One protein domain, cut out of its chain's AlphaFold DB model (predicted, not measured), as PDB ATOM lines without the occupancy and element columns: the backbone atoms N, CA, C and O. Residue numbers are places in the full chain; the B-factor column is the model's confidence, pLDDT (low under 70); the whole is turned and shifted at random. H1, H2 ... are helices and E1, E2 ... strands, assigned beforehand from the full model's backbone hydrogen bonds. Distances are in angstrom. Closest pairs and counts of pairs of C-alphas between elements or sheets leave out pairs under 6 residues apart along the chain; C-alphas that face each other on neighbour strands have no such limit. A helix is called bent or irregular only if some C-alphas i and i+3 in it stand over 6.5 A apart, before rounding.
ATOM      1  N   ILE A 218      14.831  37.251  23.087       76.62
ATOM      2  CA  ILE A 218      15.642  38.466  22.982       76.62
ATOM      3  C   ILE A 218      15.008  39.519  22.058       76.62
ATOM      4  O   ILE A 218      14.915  40.682  22.449       76.62
ATOM      5  N   LEU A 219      14.518  39.144  20.870       82.00
ATOM      6  CA  LEU A 219      13.972  40.114  19.902       82.00
ATOM      7  C   LEU A 219      12.716  40.833  20.410       82.00
ATOM      8  O   LEU A 219      12.521  42.013  20.127       82.00
ATOM      9  N   THR A 220      11.891  40.145  21.195       82.31
ATOM     10  CA  THR A 220      10.634  40.691  21.723       82.31
ATOM     11  C   THR A 220      10.881  41.684  22.855       82.31
ATOM     12  O   THR A 220      10.228  42.730  22.911       82.31
ATOM     13  N   ASN A 221      11.830  41.383  23.744       83.31
ATOM     14  CA  ASN A 221      12.080  42.178  24.949       83.31
ATOM     15  C   ASN A 221      13.177  43.235  24.783       83.31
ATOM     16  O   ASN A 221      13.043  44.373  25.233       83.31
ATOM     17  N   GLN A 222      14.293  42.856  24.159       88.00
ATOM     18  CA  GLN A 222      15.513  43.667  24.139       88.00
ATOM     19  C   GLN A 222      15.549  44.660  22.979       88.00
ATOM     20  O   GLN A 222      16.465  45.474  22.912       88.00
ATOM     21  N   TYR A 223      14.566  44.619  22.076       91.69
ATOM     22  CA  TYR A 223      14.542  45.465  20.891       91.69
ATOM     23  C   TYR A 223      13.176  46.108  20.643       91.69
ATOM     24  O   TYR A 223      12.124  45.662  21.110       91.69
ATOM     25  N   CYS A 224      13.211  47.198  19.890       93.50
ATOM     26  CA  CYS A 224      12.068  47.932  19.371       93.50
ATOM     27  C   CYS A 224      12.289  48.239  17.883       93.50
ATOM     28  O   CYS A 224      13.417  48.171  17.391       93.50
ATOM     29  N   ALA A 225      11.218  48.549  17.156       96.06
ATOM     30  CA  ALA A 225      11.312  48.965  15.763       96.06
ATOM     31  C   ALA A 225      11.979  50.346  15.664       96.06
ATOM     32  O   ALA A 225      11.709  51.242  16.472       96.06
ATOM     33  N   SER A 226      12.847  50.525  14.671       95.69
ATOM     34  CA  SER A 226      13.489  51.817  14.434       95.69
ATOM     35  C   SER A 226      12.483  52.864  13.943       95.69
ATOM     36  O   SER A 226      11.469  52.549  13.313       95.69
ATOM     37  N   ARG A 227      12.788  54.137  14.189       93.81
ATOM     38  CA  ARG A 227      12.028  55.280  13.681       93.81
ATOM     39  C   ARG A 227      11.999  55.281  12.164       93.81
ATOM     40  O   ARG A 227      10.929  55.395  11.590       93.81
ATOM     41  N   THR A 228      13.147  55.071  11.540       94.38
ATOM     42  CA  THR A 228      13.305  54.934  10.093       94.38
ATOM     43  C   THR A 228      12.295  53.968   9.461       94.38
ATOM     44  O   THR A 228      11.577  54.341   8.531       94.38
ATOM     45  N   LEU A 229      12.191  52.742   9.988       96.88
ATOM     46  CA  LEU A 229      11.259  51.731   9.483       96.88
ATOM     47  C   LEU A 229       9.810  52.147   9.710       96.88
ATOM     48  O   LEU A 229       9.005  52.136   8.779       96.88
ATOM     49  N   VAL A 230       9.480  52.540  10.939       96.44
ATOM     50  CA  VAL A 230       8.104  52.884  11.306       96.44
ATOM     51  C   VAL A 230       7.610  54.110  10.538       96.44
ATOM     52  O   VAL A 230       6.491  54.087  10.030       96.44
ATOM     53  N   ASN A 231       8.432  55.151  10.404       95.00
ATOM     54  CA  ASN A 231       8.068  56.386   9.717       95.00
ATOM     55  C   ASN A 231       7.839  56.147   8.225       95.00
ATOM     56  O   ASN A 231       6.831  56.616   7.704       95.00
ATOM     57  N   PHE A 232       8.699  55.373   7.547       96.31
ATOM     58  CA  PHE A 232       8.471  55.018   6.143       96.31
ATOM     59  C   PHE A 232       7.140  54.288   5.953       96.31
ATOM     60  O   PHE A 232       6.294  54.719   5.169       96.31
ATOM     61  N   LEU A 233       6.950  53.196   6.694       97.62
ATOM     62  CA  LEU A 233       5.765  52.355   6.561       97.62
ATOM     63  C   LEU A 233       4.484  53.140   6.881       97.62
ATOM     64  O   LEU A 233       3.466  52.966   6.220       97.62
ATOM     65  N   LYS A 234       4.535  54.044   7.863       95.44
ATOM     66  CA  LYS A 234       3.404  54.891   8.247       95.44
ATOM     67  C   LYS A 234       3.116  55.994   7.225       95.44
ATOM     68  O   LYS A 234       1.960  56.166   6.857       95.44
ATOM     69  N   ALA A 235       4.132  56.726   6.766       95.19
ATOM     70  CA  ALA A 235       3.960  57.872   5.867       95.19
ATOM     71  C   ALA A 235       3.328  57.487   4.520       95.19
ATOM     72  O   ALA A 235       2.577  58.271   3.940       95.19
ATOM     73  N   TYR A 236       3.603  56.270   4.045       96.19
ATOM     74  CA  TYR A 236       3.064  55.761   2.782       96.19
ATOM     75  C   TYR A 236       1.946  54.735   2.951       96.19
ATOM     76  O   TYR A 236       1.593  54.074   1.976       96.19
ATOM     77  N   GLU A 237       1.384  54.615   4.160       96.25
ATOM     78  CA  GLU A 237       0.291  53.683   4.474       96.25
ATOM     79  C   GLU A 237       0.589  52.255   3.994       96.25
ATOM     80  O   GLU A 237      -0.241  51.583   3.381       96.25
ATOM     81  N   ASP A 238       1.817  51.803   4.239       98.31
ATOM     82  CA  ASP A 238       2.309  50.527   3.755       98.31
ATOM     83  C   ASP A 238       1.525  49.365   4.385       98.31
ATOM     84  O   ASP A 238       1.552  49.207   5.614       98.31
ATOM     85  N   PRO A 239       0.858  48.510   3.582       98.38
ATOM     86  CA  PRO A 239       0.075  47.392   4.100       98.38
ATOM     87  C   PRO A 239       0.887  46.403   4.949       98.38
ATOM     88  O   PRO A 239       0.302  45.660   5.735       98.38
ATOM     89  N   ARG A 240       2.226  46.409   4.842       98.56
ATOM     90  CA  ARG A 240       3.118  45.580   5.667       98.56
ATOM     91  C   ARG A 240       3.303  46.111   7.086       98.56
ATOM     92  O   ARG A 240       3.703  45.336   7.947       98.56
ATOM     93  N   LEU A 241       2.994  47.380   7.386       97.88
ATOM     94  CA  LEU A 241       3.151  47.961   8.731       97.88
ATOM     95  C   LEU A 241       2.584  47.088   9.869       97.88
ATOM     96  O   LEU A 241       3.344  46.741  10.772       97.88
ATOM     97  N   PRO A 242       1.295  46.698   9.862       95.50
ATOM     98  CA  PRO A 242       0.712  45.872  10.925       95.50
ATOM     99  C   PRO A 242       1.262  44.442  10.974       95.50
ATOM    100  O   PRO A 242       1.077  43.767  11.983       95.50
ATOM    101  N   LEU A 243       1.885  43.968   9.893       97.06
ATOM    102  CA  LEU A 243       2.477  42.637   9.806       97.06
ATOM    103  C   LEU A 243       3.915  42.645  10.319       97.06
ATOM    104  O   LEU A 243       4.326  41.667  10.915       97.06
ATOM    105  N   LEU A 244       4.676  43.721  10.095       96.81
ATOM    106  CA  LEU A 244       6.093  43.824  10.463       96.81
ATOM    107  C   LEU A 244       6.328  44.470  11.833       96.81
ATOM    108  O   LEU A 244       7.404  44.310  12.410       96.81
ATOM    109  N   VAL A 245       5.360  45.239  12.339       95.38
ATOM    110  CA  VAL A 245       5.509  46.084  13.528       95.38
ATOM    111  C   VAL A 245       4.291  45.946  14.443       95.38
ATOM    112  O   VAL A 245       3.148  46.151  14.030       95.38
ATOM    113  N   ARG A 246       4.535  45.682  15.731       91.31
ATOM    114  CA  ARG A 246       3.500  45.666  16.774       91.31
ATOM    115  C   ARG A 246       3.298  47.073  17.341       91.31
ATOM    116  O   ARG A 246       4.254  47.827  17.546       91.31
ATOM    117  N   ARG A 247       2.038  47.428  17.601       91.75
ATOM    118  CA  ARG A 247       1.629  48.731  18.155       91.75
ATOM    119  C   ARG A 247       2.213  48.960  19.555       91.75
ATOM    120  O   ARG A 247       2.491  48.013  20.284       91.75
ATOM    121  N   ASN A 248       2.388  50.226  19.927       91.12
ATOM    122  CA  ASN A 248       2.802  50.624  21.270       91.12
ATOM    123  C   ASN A 248       1.640  50.560  22.290       91.12
ATOM    124  O   ASN A 248       0.467  50.408  21.943       91.12
ATOM    125  N   GLY A 249       1.975  50.754  23.564       89.25
ATOM    126  CA  GLY A 249       1.082  50.669  24.719       89.25
ATOM    127  C   GLY A 249       0.108  51.832  24.936       89.25
ATOM    128  O   GLY A 249      -0.601  51.803  25.930       89.25
ATOM    129  N   PHE A 250       0.049  52.849  24.066       88.50
ATOM    130  CA  PHE A 250      -0.746  54.073  24.299       88.50
ATOM    131  C   PHE A 250      -2.214  53.993  23.842       88.50
ATOM    132  O   PHE A 250      -2.911  55.005  23.806       88.50
ATOM    133  N   GLY A 251      -2.719  52.811  23.484       83.50
ATOM    134  CA  GLY A 251      -4.134  52.642  23.153       83.50
ATOM    135  C   GLY A 251      -4.596  51.192  23.201       83.50
ATOM    136  O   GLY A 251      -3.774  50.281  23.262       83.50
ATOM    137  N   LYS A 252      -5.918  50.994  23.131       83.50
ATOM    138  CA  LYS A 252      -6.554  49.670  23.201       83.50
ATOM    139  C   LYS A 252      -6.262  48.792  21.984       83.50
ATOM    140  O   LYS A 252      -5.987  49.309  20.895       83.50
ATOM    141  N   GLY A 253      -6.348  47.477  22.127       78.56
ATOM    142  CA  GLY A 253      -6.199  46.549  21.006       78.56
ATOM    143  C   GLY A 253      -4.739  46.307  20.640       78.56
ATOM    144  O   GLY A 253      -4.342  46.382  19.474       78.56
ATOM    145  N   ASN A 254      -3.917  46.102  21.669       74.50
ATOM    146  CA  ASN A 254      -2.528  45.651  21.550       74.50
ATOM    147  C   ASN A 254      -2.403  44.122  21.552       74.50
ATOM    148  O   ASN A 254      -1.301  43.607  21.745       74.50
ATOM    149  N   ASN A 255      -3.526  43.410  21.391       80.75
ATOM    150  CA  ASN A 255      -3.635  41.978  21.651       80.75
ATOM    151  C   ASN A 255      -3.091  41.629  23.041       80.75
ATOM    152  O   ASN A 255      -2.369  40.650  23.185       80.75
ATOM    153  N   ASN A 256      -3.337  42.476  24.045       85.75
ATOM    154  CA  ASN A 256      -2.800  42.302  25.389       85.75
ATOM    155  C   ASN A 256      -3.683  43.022  26.410       85.75
ATOM    156  O   ASN A 256      -3.597  44.245  26.556       85.75
ATOM    157  N   LYS A 257      -4.458  42.253  27.180       86.50
ATOM    158  CA  LYS A 257      -5.369  42.811  28.179       86.50
ATOM    159  C   LYS A 257      -4.668  43.654  29.246       86.50
ATOM    160  O   LYS A 257      -5.227  44.649  29.689       86.50
ATOM    161  N   LYS A 258      -3.437  43.315  29.649       88.12
ATOM    162  CA  LYS A 258      -2.681  44.101  30.644       88.12
ATOM    163  C   LYS A 258      -2.280  45.477  30.119       88.12
ATOM    164  O   LYS A 258      -2.252  46.433  30.887       88.12
ATOM    165  N   ASN A 259      -1.972  45.587  28.829       87.69
ATOM    166  CA  ASN A 259      -1.747  46.885  28.200       87.69
ATOM    167  C   ASN A 259      -3.059  47.668  28.069       87.69
ATOM    168  O   ASN A 259      -3.042  48.874  28.288       87.69
ATOM    169  N   ASP A 260      -4.179  47.005  27.780       87.44
ATOM    170  CA  ASP A 260      -5.487  47.667  27.697       87.44
ATOM    171  C   ASP A 260      -5.968  48.185  29.068       87.44
ATOM    172  O   ASP A 260      -6.411  49.326  29.153       87.44
ATOM    173  N   GLU A 261      -5.801  47.404  30.145       89.25
ATOM    174  CA  GLU A 261      -6.057  47.825  31.537       89.25
ATOM    175  C   GLU A 261      -5.236  49.077  31.897       89.25
ATOM    176  O   GLU A 261      -5.747  50.029  32.481       89.25
ATOM    177  N   LEU A 262      -3.968  49.122  31.480       88.56
ATOM    178  CA  LEU A 262      -3.103  50.267  31.745       88.56
ATOM    179  C   LEU A 262      -3.520  51.524  30.959       88.56
ATOM    180  O   LEU A 262      -3.329  52.644  31.431       88.56
ATOM    181  N   VAL A 263      -4.112  51.361  29.773       88.25
ATOM    182  CA  VAL A 263      -4.696  52.479  29.015       88.25
ATOM    183  C   VAL A 263      -5.946  53.021  29.714       88.25
ATOM    184  O   VAL A 263      -6.176  54.226  29.677       88.25
ATOM    185  N   GLU A 264      -6.730  52.171  30.378       91.25
ATOM    186  CA  GLU A 264      -7.878  52.611  31.183       91.25
ATOM    187  C   GLU A 264      -7.433  53.442  32.392       91.25
ATOM    188  O   GLU A 264      -8.007  54.503  32.648       91.25
ATOM    189  N   ASP A 265      -6.359  53.035  33.074       92.12
ATOM    190  CA  ASP A 265      -5.737  53.845  34.126       92.12
ATOM    191  C   ASP A 265      -5.187  55.169  33.570       92.12
ATOM    192  O   ASP A 265      -5.443  56.233  34.141       92.12
ATOM    193  N   LEU A 266      -4.501  55.145  32.421       92.69
ATOM    194  CA  LEU A 266      -4.011  56.361  31.766       92.69
ATOM    195  C   LEU A 266      -5.164  57.330  31.468       92.69
ATOM    196  O   LEU A 266      -5.060  58.506  31.794       92.69
ATOM    197  N   GLN A 267      -6.271  56.841  30.909       92.88
ATOM    198  CA  GLN A 267      -7.469  57.638  30.629       92.88
ATOM    199  C   GLN A 267      -8.105  58.206  31.900       92.88
ATOM    200  O   GLN A 267      -8.554  59.352  31.913       92.88
ATOM    201  N   LYS A 268      -8.140  57.415  32.975       94.69
ATOM    202  CA  LYS A 268      -8.724  57.810  34.257       94.69
ATOM    203  C   LYS A 268      -7.930  58.929  34.933       94.69
ATOM    204  O   LYS A 268      -8.528  59.899  35.393       94.69
ATOM    205  N   TYR A 269      -6.608  58.785  35.025       95.12
ATOM    206  CA  TYR A 269      -5.752  59.726  35.762       95.12
ATOM    207  C   TYR A 269      -5.208  60.862  34.885       95.12
ATOM    208  O   TYR A 269      -4.828  61.909  35.406       95.12
ATOM    209  N   TYR A 270      -5.221  60.688  33.562       94.31
ATOM    210  CA  TYR A 270      -4.885  61.706  32.567       94.31
ATOM    211  C   TYR A 270      -5.968  61.788  31.480       94.31
ATOM    212  O   TYR A 270      -5.750  61.339  30.356       94.31
ATOM    213  N   PRO A 271      -7.132  62.402  31.756       93.75
ATOM    214  CA  PRO A 271      -8.188  62.550  30.750       93.75
ATOM    215  C   PRO A 271      -7.747  63.308  29.484       93.75
ATOM    216  O   PRO A 271      -8.357  63.161  28.432       93.75
ATOM    217  N   ASP A 272      -6.674  64.102  29.572       93.75
ATOM    218  CA  ASP A 272      -6.063  64.869  28.484       93.75
ATOM    219  C   ASP A 272      -4.892  64.145  27.781       93.75
ATOM    220  O   ASP A 272      -4.213  64.755  26.946       93.75
ATOM    221  N   TYR A 273      -4.646  62.858  28.084       91.38
ATOM    222  CA  TYR A 273      -3.468  62.104  27.622       91.38
ATOM    223  C   TYR A 273      -3.260  62.154  26.101       91.38
ATOM    224  O   TYR A 273      -2.119  62.180  25.647       91.38
ATOM    225  N   GLU A 274      -4.334  62.208  25.306       90.31
ATOM    226  CA  GLU A 274      -4.250  62.268  23.842       90.31
ATOM    227  C   GLU A 274      -3.545  63.526  23.340       90.31
ATOM    228  O   GLU A 274      -2.804  63.473  22.360       90.31
ATOM    229  N   THR A 275      -3.742  64.648  24.032       93.50
ATOM    230  CA  THR A 275      -3.068  65.915  23.723       93.50
ATOM    231  C   THR A 275      -1.722  66.014  24.427       93.50
ATOM    232  O   THR A 275      -0.729  66.404  23.816       93.50
ATOM    233  N   LYS A 276      -1.660  65.594  25.693       91.19
ATOM    234  CA  LYS A 276      -0.454  65.652  26.522       91.19
ATOM    235  C   LYS A 276       0.667  64.742  26.014       91.19
ATOM    236  O   LYS A 276       1.845  65.053  26.178       91.19
ATOM    237  N   PHE A 277       0.297  63.627  25.392       91.38
ATOM    238  CA  PHE A 277       1.201  62.609  24.866       91.38
ATOM    239  C   PHE A 277       0.926  62.301  23.389       91.38
ATOM    240  O   PHE A 277       1.092  61.160  22.947       91.38
ATOM    241  N   ALA A 278       0.518  63.311  22.614       91.25
ATOM    242  CA  ALA A 278       0.136  63.182  21.204       91.25
ATOM    243  C   ALA A 278       1.183  62.458  20.339       91.25
ATOM    244  O   ALA A 278       0.859  61.754  19.384       91.25
ATOM    245  N   GLN A 279       2.458  62.574  20.705       87.56
ATOM    246  CA  GLN A 279       3.557  61.889  20.042       87.56
ATOM    247  C   GLN A 279       3.462  60.349  20.116       87.56
ATOM    248  O   GLN A 279       3.979  59.666  19.236       87.56
ATOM    249  N   TRP A 280       2.792  59.777  21.122       90.12
ATOM    250  CA  TRP A 280       2.681  58.321  21.312       90.12
ATOM    251  C   TRP A 280       1.309  57.741  20.984       90.12
ATOM    252  O   TRP A 280       1.201  56.538  20.733       90.12
ATOM    253  N   THR A 281       0.274  58.571  20.916       87.12
ATOM    254  CA  THR A 281      -1.113  58.127  20.708       87.12
ATOM    255  C   THR A 281      -1.374  57.602  19.297       87.12
ATOM    256  O   THR A 281      -2.286  56.805  19.100       87.12
ATOM    257  N   GLY A 282      -0.508  57.926  18.326       84.62
ATOM    258  CA  GLY A 282      -0.544  57.384  16.961       84.62
ATOM    259  C   GLY A 282      -0.212  55.890  16.827       84.62
ATOM    260  O   GLY A 282      -0.194  55.385  15.706       84.62
ATOM    261  N   ARG A 283       0.062  55.185  17.938       89.25
ATOM    262  CA  ARG A 283       0.288  53.728  18.074       89.25
ATOM    263  C   ARG A 283       1.512  53.140  17.378       89.25
ATOM    264  O   ARG A 283       2.053  52.150  17.863       89.25
ATOM    265  N   TYR A 284       1.954  53.737  16.278       93.62
ATOM    266  CA  TYR A 284       3.153  53.375  15.539       93.62
ATOM    267  C   TYR A 284       4.225  54.439  15.739       93.62
ATOM    268  O   TYR A 284       4.186  55.499  15.107       93.62
ATOM    269  N   VAL A 285       5.152  54.152  16.652       94.00
ATOM    270  CA  VAL A 285       6.260  55.034  17.022       94.00
ATOM    271  C   VAL A 285       7.543  54.222  17.097       94.00
ATOM    272  O   VAL A 285       7.697  53.365  17.968       94.00
ATOM    273  N   GLY A 286       8.472  54.485  16.184       94.50
ATOM    274  CA  GLY A 286       9.794  53.869  16.209       94.50
ATOM    275  C   GLY A 286      10.793  54.665  17.049       94.50
ATOM    276  O   GLY A 286      10.603  55.851  17.326       94.50
ATOM    277  N   MET A 287      11.862  54.000  17.472       95.38
ATOM    278  CA  MET A 287      12.943  54.606  18.249       95.38
ATOM    279  C   MET A 287      14.080  55.091  17.346       95.38
ATOM    280  O   MET A 287      14.415  54.419  16.371       95.38
ATOM    281  N   SER A 288      14.695  56.231  17.677       94.81
ATOM    282  CA  SER A 288      15.886  56.709  16.963       94.81
ATOM    283  C   SER A 288      17.006  55.675  17.008       94.81
ATOM    284  O   SER A 288      17.282  55.127  18.073       94.81
ATOM    285  N   ALA A 289      17.687  55.448  15.889       94.50
ATOM    286  CA  ALA A 289      18.916  54.660  15.851       94.50
ATOM    287  C   ALA A 289      20.161  55.473  16.259       94.50
ATOM    288  O   ALA A 289      21.210  54.877  16.519       94.50
ATOM    289  N   ASN A 290      20.055  56.807  16.319       95.06
ATOM    290  CA  ASN A 290      21.159  57.715  16.629       95.06
ATOM    291  C   ASN A 290      21.452  57.751  18.147       95.06
ATOM    292  O   ASN A 290      20.578  58.183  18.905       95.06
ATOM    293  N   PRO A 291      22.669  57.380  18.602       95.06
ATOM    294  CA  PRO A 291      23.041  57.413  20.020       95.06
ATOM    295  C   PRO A 291      22.847  58.767  20.720       95.06
ATOM    296  O   PRO A 291      22.428  58.780  21.875       95.06
ATOM    297  N   ASP A 292      23.028  59.904  20.043       93.94
ATOM    298  CA  ASP A 292      22.776  61.226  20.649       93.94
ATOM    299  C   ASP A 292      21.292  61.458  20.996       93.94
ATOM    300  O   ASP A 292      20.952  62.272  21.860       93.94
ATOM    301  N   SER A 293      20.378  60.682  20.402       92.94
ATOM    302  CA  SER A 293      18.956  60.698  20.763       92.94
ATOM    303  C   SER A 293      18.643  59.966  22.075       92.94
ATOM    304  O   SER A 293      17.511  60.071  22.555       92.94
ATOM    305  N   ALA A 294      19.602  59.250  22.680       91.81
ATOM    306  CA  ALA A 294      19.395  58.462  23.902       91.81
ATOM    307  C   ALA A 294      19.055  59.312  25.143       91.81
ATOM    308  O   ALA A 294      18.616  58.786  26.160       91.81
ATOM    309  N   SER A 295      19.226  60.634  25.077       88.44
ATOM    310  CA  SER A 295      18.787  61.559  26.130       88.44
ATOM    311  C   SER A 295      17.316  61.984  25.997       88.44
ATOM    312  O   SER A 295      16.736  62.503  26.950       88.44
ATOM    313  N   SER A 296      16.693  61.755  24.835       88.69
ATOM    314  CA  SER A 296      15.319  62.180  24.565       88.69
ATOM    315  C   SER A 296      14.286  61.253  25.209       88.69
ATOM    316  O   SER A 296      14.465  60.035  25.277       88.69
ATOM    317  N   ALA A 297      13.133  61.813  25.589       82.12
ATOM    318  CA  ALA A 297      12.002  61.035  26.102       82.12
ATOM    319  C   ALA A 297      11.455  59.998  25.098       82.12
ATOM    320  O   ALA A 297      10.711  59.116  25.497       82.12
ATOM    321  N   TRP A 298      11.806  60.108  23.811       86.69
ATOM    322  CA  TRP A 298      11.365  59.225  22.723       86.69
ATOM    323  C   TRP A 298      12.312  58.062  22.433       86.69
ATOM    324  O   TRP A 298      12.004  57.204  21.599       86.69
ATOM    325  N   SER A 299      13.535  58.115  22.958       91.94
ATOM    326  CA  SER A 299      14.586  57.176  22.559       91.94
ATOM    327  C   SER A 299      15.545  56.792  23.678       91.94
ATOM    328  O   SER A 299      16.429  55.987  23.437       91.94
ATOM    329  N   LYS A 300      15.361  57.286  24.909       93.75
ATOM    330  CA  LYS A 300      16.124  56.814  26.073       93.75
ATOM    331  C   LYS A 300      15.800  55.370  26.465       93.75
ATOM    332  O   LYS A 300      16.663  54.659  26.957       93.75
ATOM    333  N   SER A 301      14.546  54.964  26.328       94.31
ATOM    334  CA  SER A 301      14.037  53.644  26.702       94.31
ATOM    335  C   SER A 301      12.773  53.383  25.897       94.31
ATOM    336  O   SER A 301      12.091  54.332  25.541       94.31
ATOM    337  N   ALA A 302      12.428  52.123  25.640       93.50
ATOM    338  CA  ALA A 302      11.157  51.752  25.022       93.50
ATOM    339  C   ALA A 302       9.958  51.989  25.956       93.50
ATOM    340  O   ALA A 302       8.808  51.958  25.508       93.50
ATOM    341  N   TYR A 303      10.228  52.207  27.246       92.62
ATOM    342  CA  TYR A 303       9.257  52.438  28.305       92.62
ATOM    343  C   TYR A 303       9.357  53.861  28.849       92.62
ATOM    344  O   TYR A 303      10.449  54.416  28.983       92.62
ATOM    345  N   ILE A 304       8.203  54.447  29.160       92.00
ATOM    346  CA  ILE A 304       8.096  55.706  29.893       92.00
ATOM    347  C   ILE A 304       7.346  55.488  31.203       92.00
ATOM    348  O   ILE A 304       6.307  54.833  31.223       92.00
ATOM    349  N   THR A 305       7.856  56.098  32.268       93.25
ATOM    350  CA  THR A 305       7.199  56.183  33.570       93.25
ATOM    351  C   THR A 305       6.326  57.431  33.633       93.25
ATOM    352  O   THR A 305       6.824  58.548  33.481       93.25
ATOM    353  N   ILE A 306       5.033  57.258  33.892       93.69
ATOM    354  CA  ILE A 306       4.081  58.345  34.121       93.69
ATOM    355  C   ILE A 306       3.614  58.269  35.584       93.69
ATOM    356  O   ILE A 306       2.906  57.323  35.935       93.69
ATOM    357  N   PRO A 307       3.992  59.225  36.452       95.62
ATOM    358  CA  PRO A 307       3.537  59.230  37.842       95.62
ATOM    359  C   PRO A 307       2.038  59.538  37.922       95.62
ATOM    360  O   PRO A 307       1.516  60.216  37.048       95.62
ATOM    361  N   TYR A 308       1.325  59.085  38.946       95.44
ATOM    362  CA  TYR A 308      -0.053  59.500  39.241       95.44
ATOM    363  C   TYR A 308      -0.354  59.319  40.729       95.44
ATOM    364  O   TYR A 308       0.350  58.588  41.420       95.44
ATOM    365  N   VAL A 309      -1.406  59.974  41.214       95.81
ATOM    366  CA  VAL A 309      -1.924  59.770  42.572       95.81
ATOM    367  C   VAL A 309      -3.171  58.906  42.459       95.81
ATOM    368  O   VAL A 309      -4.095  59.255  41.720       95.81
ATOM    369  N   ASP A 310      -3.185  57.758  43.132       94.38
ATOM    370  CA  ASP A 310      -4.346  56.874  43.108       94.38
ATOM    371  C   ASP A 310      -5.515  57.420  43.950       94.38
ATOM    372  O   ASP A 310      -5.442  58.473  44.588       94.38
ATOM    373  N   ASN A 311      -6.635  56.696  43.942       93.25
ATOM    374  CA  ASN A 311      -7.840  57.094  44.671       93.25
ATOM    375  C   ASN A 311      -7.645  57.160  46.203       93.25
ATOM    376  O   ASN A 311      -8.499  57.723  46.887       93.25
ATOM    377  N   GLU A 312      -6.571  56.576  46.740       95.25
ATOM    378  CA  GLU A 312      -6.229  56.582  48.167       95.25
ATOM    379  C   GLU A 312      -5.251  57.716  48.520       95.25
ATOM    380  O   GLU A 312      -4.864  57.865  49.679       95.25
ATOM    381  N   GLY A 313      -4.870  58.547  47.544       93.94
ATOM    382  CA  GLY A 313      -3.904  59.624  47.741       93.94
ATOM    383  C   GLY A 313      -2.451  59.148  47.733       93.94
ATOM    384  O   GLY A 313      -1.581  59.879  48.203       93.94
ATOM    385  N   VAL A 314      -2.174  57.936  47.238       96.75
ATOM    386  CA  VAL A 314      -0.830  57.352  47.213       96.75
ATOM    387  C   VAL A 314      -0.173  57.601  45.858       96.75
ATOM    388  O   VAL A 314      -0.767  57.350  44.810       96.75
ATOM    389  N   ASP A 315       1.085  58.045  45.881       96.94
ATOM    390  CA  ASP A 315       1.901  58.187  44.675       96.94
ATOM    391  C   ASP A 315       2.201  56.815  44.048       96.94
ATOM    392  O   ASP A 315       2.694  55.886  44.698       96.94
ATOM    393  N   LYS A 316       1.920  56.696  42.753       96.06
ATOM    394  CA  LYS A 316       2.100  55.497  41.929       96.06
ATOM    395  C   LYS A 316       2.742  55.860  40.591       96.06
ATOM    396  O   LYS A 316       2.801  57.021  40.202       96.06
ATOM    397  N   ASN A 317       3.195  54.841  39.863       94.75
ATOM    398  CA  ASN A 317       3.797  54.974  38.540       94.75
ATOM    399  C   ASN A 317       3.119  54.029  37.543       94.75
ATOM    400  O   ASN A 317       2.954  52.842  37.824       94.75
ATOM    401  N   MET A 318       2.784  54.549  36.365       91.88
ATOM    402  CA  MET A 318       2.403  53.770  35.190       91.88
ATOM    403  C   MET A 318       3.604  53.642  34.260       91.88
ATOM    404  O   MET A 318       4.083  54.631  33.712       91.88
ATOM    405  N   GLU A 319       4.071  52.421  34.036       91.50
ATOM    406  CA  GLU A 319       5.069  52.140  33.004       91.50
ATOM    407  C   GLU A 319       4.352  51.917  31.676       91.50
ATOM    408  O   GLU A 319       3.527  51.015  31.591       91.50
ATOM    409  N   ILE A 320       4.642  52.661  30.613       90.19
ATOM    410  CA  ILE A 320       4.008  52.465  29.299       90.19
ATOM    411  C   ILE A 320       5.068  52.216  28.244       90.19
ATOM    412  O   ILE A 320       5.983  53.019  28.074       90.19
ATOM    413  N   ARG A 321       4.928  51.124  27.488       91.00
ATOM    414  CA  ARG A 321       5.762  50.908  26.311       91.00
ATOM    415  C   ARG A 321       5.362  51.901  25.225       91.00
ATOM    416  O   ARG A 321       4.293  51.763  24.640       91.00
ATOM    417  N   HIS A 322       6.185  52.900  24.946       91.88
ATOM    418  CA  HIS A 322       5.840  53.973  24.013       91.88
ATOM    419  C   HIS A 322       6.433  53.785  22.613       91.88
ATOM    420  O   HIS A 322       5.914  54.372  21.662       91.88
ATOM    421  N   ASN A 323       7.447  52.923  22.458       93.88
ATOM    422  CA  ASN A 323       7.964  52.507  21.153       93.88
ATOM    423  C   ASN A 323       7.448  51.122  20.735       93.88
ATOM    424  O   ASN A 323       7.275  50.216  21.554       93.88
ATOM    425  N   CYS A 324       7.260  50.951  19.431       93.50
ATOM    426  CA  CYS A 324       6.824  49.710  18.804       93.50
ATOM    427  C   CYS A 324       7.835  48.569  18.916       93.50
ATOM    428  O   CYS A 324       9.041  48.793  18.972       93.50
ATOM    429  N   GLN A 325       7.349  47.332  18.844       91.06
ATOM    430  CA  GLN A 325       8.184  46.153  18.581       91.06
ATOM    431  C   GLN A 325       8.189  45.846  17.095       91.06
ATOM    432  O   GLN A 325       7.236  46.173  16.391       91.06
ATOM    433  N   ILE A 326       9.218  45.144  16.638       92.62
ATOM    434  CA  ILE A 326       9.076  44.352  15.419       92.62
ATOM    435  C   ILE A 326       8.216  43.114  15.692       92.62
ATOM    436  O   ILE A 326       8.151  42.632  16.824       92.62
ATOM    437  N   GLU A 327       7.569  42.589  14.658       92.12
ATOM    438  CA  GLU A 327       6.921  41.284  14.723       92.12
ATOM    439  C   GLU A 327       7.996  40.195  14.804       92.12
ATOM    440  O   GLU A 327       8.700  39.898  13.839       92.12
ATOM    441  N   SER A 328       8.180  39.629  15.992       88.19
ATOM    442  CA  SER A 328       9.260  38.680  16.258       88.19
ATOM    443  C   SER A 328       8.959  37.271  15.754       88.19
ATOM    444  O   SER A 328       9.899  36.486  15.618       88.19
ATOM    445  N   ARG A 329       7.703  36.946  15.400       87.94
ATOM    446  CA  ARG A 329       7.337  35.643  14.812       87.94
ATOM    447  C   ARG A 329       8.064  35.317  13.510       87.94
ATOM    448  O   ARG A 329       8.226  34.141  13.205       87.94
ATOM    449  N   TYR A 330       8.569  36.324  12.793       88.81
ATOM    450  CA  TYR A 330       9.418  36.100  11.619       88.81
ATOM    451  C   TYR A 330      10.753  35.425  11.938       88.81
ATOM    452  O   TYR A 330      11.343  34.794  11.069       88.81
ATOM    453  N   TYR A 331      11.237  35.546  13.172       85.75
ATOM    454  CA  TYR A 331      12.569  35.079  13.560       85.75
ATOM    455  C   TYR A 331      12.518  34.010  14.649       85.75
ATOM    456  O   TYR A 331      13.453  33.225  14.796       85.75
ATOM    457  N   VAL A 332      11.443  33.997  15.438       80.81
ATOM    458  CA  VAL A 332      11.337  33.191  16.650       80.81
ATOM    459  C   VAL A 332       9.934  32.623  16.770       80.81
ATOM    460  O   VAL A 332       8.948  33.360  16.700       80.81
ATOM    461  N   LYS A 333       9.831  31.316  17.027       79.25
ATOM    462  CA  LYS A 333       8.544  30.657  17.253       79.25
ATOM    463  C   LYS A 333       7.736  31.372  18.333       79.25
ATOM    464  O   LYS A 333       8.253  31.731  19.393       79.25
ATOM    465  N   ASN A 334       6.443  31.559  18.076       76.38
ATOM    466  CA  ASN A 334       5.524  32.254  18.980       76.38
ATOM    467  C   ASN A 334       5.971  33.671  19.383       76.38
ATOM    468  O   ASN A 334       5.588  34.166  20.445       76.38
ATOM    469  N   GLY A 335       6.819  34.305  18.571       77.62
ATOM    470  CA  GLY A 335       7.371  35.618  18.872       77.62
ATOM    471  C   GLY A 335       8.179  35.633  20.170       77.62
ATOM    472  O   GLY A 335       8.159  36.629  20.884       77.62
ATOM    473  N   GLY A 336       8.825  34.522  20.547       73.50
ATOM    474  CA  GLY A 336       9.694  34.468  21.729       73.50
ATOM    475  C   GLY A 336       8.973  34.756  23.052       73.50
ATOM    476  O   GLY A 336       9.563  35.303  23.976       73.50
ATOM    477  N   LYS A 337       7.670  34.453  23.141       70.94
ATOM    478  CA  LYS A 337       6.839  34.711  24.333       70.94
ATOM    479  C   LYS A 337       7.110  33.746  25.499       70.94
ATOM    480  O   LYS A 337       6.689  34.007  26.630       70.94
ATOM    481  N   VAL A 338       7.724  32.599  25.225       68.88
ATOM    482  CA  VAL A 338       8.046  31.578  26.227       68.88
ATOM    483  C   VAL A 338       9.454  31.904  26.721       68.88
ATOM    484  O   VAL A 338      10.387  31.913  25.937       68.88
ATOM    485  N   GLY A 339       9.556  32.334  27.976       68.31
ATOM    486  CA  GLY A 339      10.798  32.824  28.566       68.31
ATOM    487  C   GLY A 339      10.536  33.530  29.895       68.31
ATOM    488  O   GLY A 339       9.507  34.197  30.072       68.31
ATOM    489  N   THR A 340      11.460  33.374  30.842       69.62
ATOM    490  CA  THR A 340      11.339  33.892  32.221       69.62
ATOM    491  C   THR A 340      11.516  35.410  32.324       69.62
ATOM    492  O   THR A 340      11.089  36.014  33.303       69.62
ATOM    493  N   GLN A 341      12.108  36.038  31.302       75.75
ATOM    494  CA  GLN A 341      12.388  37.480  31.259       75.75
ATOM    495  C   GLN A 341      11.303  38.297  30.537       75.75
ATOM    496  O   GLN A 341      11.381  39.523  30.512       75.75
ATOM    497  N   ILE A 342      10.311  37.640  29.928       79.50
ATOM    498  CA  ILE A 342       9.243  38.299  29.170       79.50
ATOM    499  C   ILE A 342       8.077  38.599  30.105       79.50
ATOM    500  O   ILE A 342       7.469  37.680  30.663       79.50
ATOM    501  N   THR A 343       7.719  39.874  30.240       81.62
ATOM    502  CA  THR A 343       6.599  40.265  31.099       81.62
ATOM    503  C   THR A 343       5.260  39.945  30.437       81.62
ATOM    504  O   THR A 343       5.165  39.804  29.217       81.62
ATOM    505  N   ALA A 344       4.181  39.892  31.224       83.06
ATOM    506  CA  ALA A 344       2.830  39.725  30.686       83.06
ATOM    507  C   ALA A 344       2.456  40.801  29.652       83.06
ATOM    508  O   ALA A 344       1.538  40.575  28.879       83.06
ATOM    509  N   ARG A 345       3.152  41.944  29.623       81.94
ATOM    510  CA  ARG A 345       2.894  43.082  28.731       81.94
ATOM    511  C   ARG A 345       3.668  43.043  27.417       81.94
ATOM    512  O   ARG A 345       3.301  43.747  26.480       81.94
ATOM    513  N   ASP A 346       4.717  42.229  27.354       80.75
ATOM    514  CA  ASP A 346       5.518  42.010  26.145       80.75
ATOM    515  C   ASP A 346       4.907  40.922  25.241       80.75
ATOM    516  O   ASP A 346       5.135  40.906  24.023       80.75
ATOM    517  N   LYS A 347       4.117  40.015  25.833       80.56
ATOM    518  CA  LYS A 347       3.440  38.897  25.156       80.56
ATOM    519  C   LYS A 347       2.151  39.357  24.493       80.56
ATOM    520  O   LYS A 347       1.594  40.393  24.841       80.56
ATOM    521  N   GLU A 348       1.673  38.586  23.535       79.50
ATOM    522  CA  GLU A 348       0.263  38.663  23.163       79.50
ATOM    523  C   GLU A 348      -0.581  37.854  24.153       79.50
ATOM    524  O   GLU A 348      -0.066  36.973  24.844       79.50
ATOM    525  N   ASP A 349      -1.857  38.204  24.267       78.75
ATOM    526  CA  ASP A 349      -2.816  37.568  25.158       78.75
ATOM    527  C   ASP A 349      -3.066  36.112  24.752       78.75
ATOM    528  O   ASP A 349      -3.075  35.777  23.566       78.75
ATOM    529  N   ASN A 350      -3.360  35.267  25.740       77.38
ATOM    530  CA  ASN A 350      -3.613  33.838  25.570       77.38
ATOM    531  C   ASN A 350      -4.752  33.553  24.572       77.38
ATOM    532  O   ASN A 350      -4.775  32.497  23.948       77.38
ATOM    533  N   ILE A 351      -5.704  34.478  24.408       80.44
ATOM    534  CA  ILE A 351      -6.821  34.322  23.457       80.44
ATOM    535  C   ILE A 351      -6.408  34.486  21.986       80.44
ATOM    536  O   ILE A 351      -7.110  34.010  21.095       80.44
ATOM    537  N   TYR A 352      -5.285  35.161  21.726       80.38
ATOM    538  CA  TYR A 352      -4.696  35.338  20.390       80.38
ATOM    539  C   TYR A 352      -3.490  34.430  20.179       80.38
ATOM    540  O   TYR A 352      -2.766  34.549  19.190       80.38
ATOM    541  N   ASP A 353      -3.281  33.533  21.132       75.69
ATOM    542  CA  ASP A 353      -2.091  32.741  21.237       75.69
ATOM    543  C   ASP A 353      -2.150  31.532  20.318       75.69
ATOM    544  O   ASP A 353      -3.186  30.886  20.161       75.69
ATOM    545  N   VAL A 354      -1.017  31.238  19.692       77.31
ATOM    546  CA  VAL A 354      -0.924  30.179  18.691       77.31
ATOM    547  C   VAL A 354      -0.004  29.069  19.191       77.31
ATOM    548  O   VAL A 354       0.962  29.319  19.925       77.31
ATOM    549  N   SER A 355      -0.327  27.825  18.828       79.12
ATOM    550  CA  SER A 355       0.523  26.671  19.123       79.12
ATOM    551  C   SER A 355       1.830  26.751  18.331       79.12
ATOM    552  O   SER A 355       1.824  27.054  17.139       79.12
ATOM    553  N   GLN A 356       2.953  26.417  18.976       77.56
ATOM    554  CA  GLN A 356       4.270  26.354  18.316       77.56
ATOM    555  C   GLN A 356       4.323  25.301  17.221       77.56
ATOM    556  O   GLN A 356       5.097  25.452  16.284       77.56
ATOM    557  N   GLU A 357       3.492  24.265  17.332       82.38
ATOM    558  CA  GLU A 357       3.403  23.172  16.364       82.38
ATOM    559  C   GLU A 357       2.772  23.607  15.036       82.38
ATOM    560  O   GLU A 357       2.901  22.911  14.036       82.38
ATOM    561  N   GLN A 358       2.083  24.751  15.018       83.75
ATOM    562  CA  GLN A 358       1.446  25.299  13.818       83.75
ATOM    563  C   GLN A 358       2.333  26.318  13.094       83.75
ATOM    564  O   GLN A 358       2.024  26.702  11.969       83.75
ATOM    565  N   ILE A 359       3.424  26.768  13.720       84.94
ATOM    566  CA  ILE A 359       4.297  27.803  13.166       84.94
ATOM    567  C   ILE A 359       5.391  27.154  12.330       84.94
ATOM    568  O   ILE A 359       6.249  26.444  12.846       84.94
TER     569      ILE A 359
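What this domain is: This is residues 218 to 359 of the 549 residues of an uncharacterized protein of Bacteroides pyogenes JCM 6292 (UniProt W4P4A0). A long two-stranded hairpin, E2 and E3, reaches toward one end of the domain, with residues 259 to 269 of the longest helix, H4, over one of its faces; the rest is a body of loops and short helices, ending in a tail with no named element, residues 337 to 359. The printed part has 142 residues, with eight named helices and three named strands in the order H1 E1 H2 H3 H4 H5 H6 H7 E2 E3 H8. The class is mixed, helices and strands, with 64 residues, under half, in named elements; the one sheet, E2 - E3, is antiparallel. The whole is compact, with a radius of gyration of the C-alphas of 15.6 A, and spans 48 by 33 by 27 A.

Where its parts are: H1, residues 218 to 221, begins with C-alpha 218 at (15.642, 38.466, 22.982). E1 is residues 223 to 225, H2 residues 227 to 235, 11.5 A long, and H3 residues 241 to 244. H4, residues 257 to 269, is 18.5 A long and begins with C-alpha 257 at (-5.369, 42.811, 28.179). H5 is residues 273 to 276, H6 residues 278 to 281 and H7 residues 291 to 295. H7 is irregular, but only just: C-alphas 292 and 295 are 6.8 A apart. E2, residues 303 to 309, is 19.6 A long, and E3, residues 315 to 321, is 20.1 A long. H8, residues 333 to 336, ends with C-alpha 336 at (9.694, 34.468, 21.729).

How they stand to each other: H1 and H8 touch; their closest C-alphas, of Thr 220 and Gly 336, are 6.3 A apart. E1 pairs with no named strand. H2 and H3 only just touch, with 3 pairs of C-alphas within 8 A, the closest those of Leu 233 and Leu 241 at 5.6 A. Residues 245 to 246 pair antiparallel with residues 325 to 326. The closest C-alphas of H4 and E3, of Leu 262 and Met 318, are 7.4 A apart. H4 and H5 are close but not clearly touching, with the closest C-alphas, of Gln 267 and Tyr 273, 6.7 A apart. H5 and H6 are also close but not clearly touching, at 6.1 A between the C-alphas of Glu 274 and Thr 281. H7 touches no helix. E2 and E3 form an antiparallel hairpin, with 154 degrees between their directions; N 306 and O 318, and N 318 and O 306, are each 2.8 A apart, within hydrogen-bond range. In H2 and H4 every O i to N i+4 pair is within hydrogen-bond range; in H7 it is 0 of 1, beside 1 of 2 O i to N i+3 pairs, and the other helices are too short for an O i to N i+4 pair.

The domain as a whole: The two C-alphas farthest apart, of Gly 313 and Glu 357, are 48.6 A apart. The printed part has no cut. The links H3 to H4, 12 residues, and E3 to H8, 11 residues, are long. The mean pLDDT of the printed part is 89.0, and residues 338 to 340 are under 70.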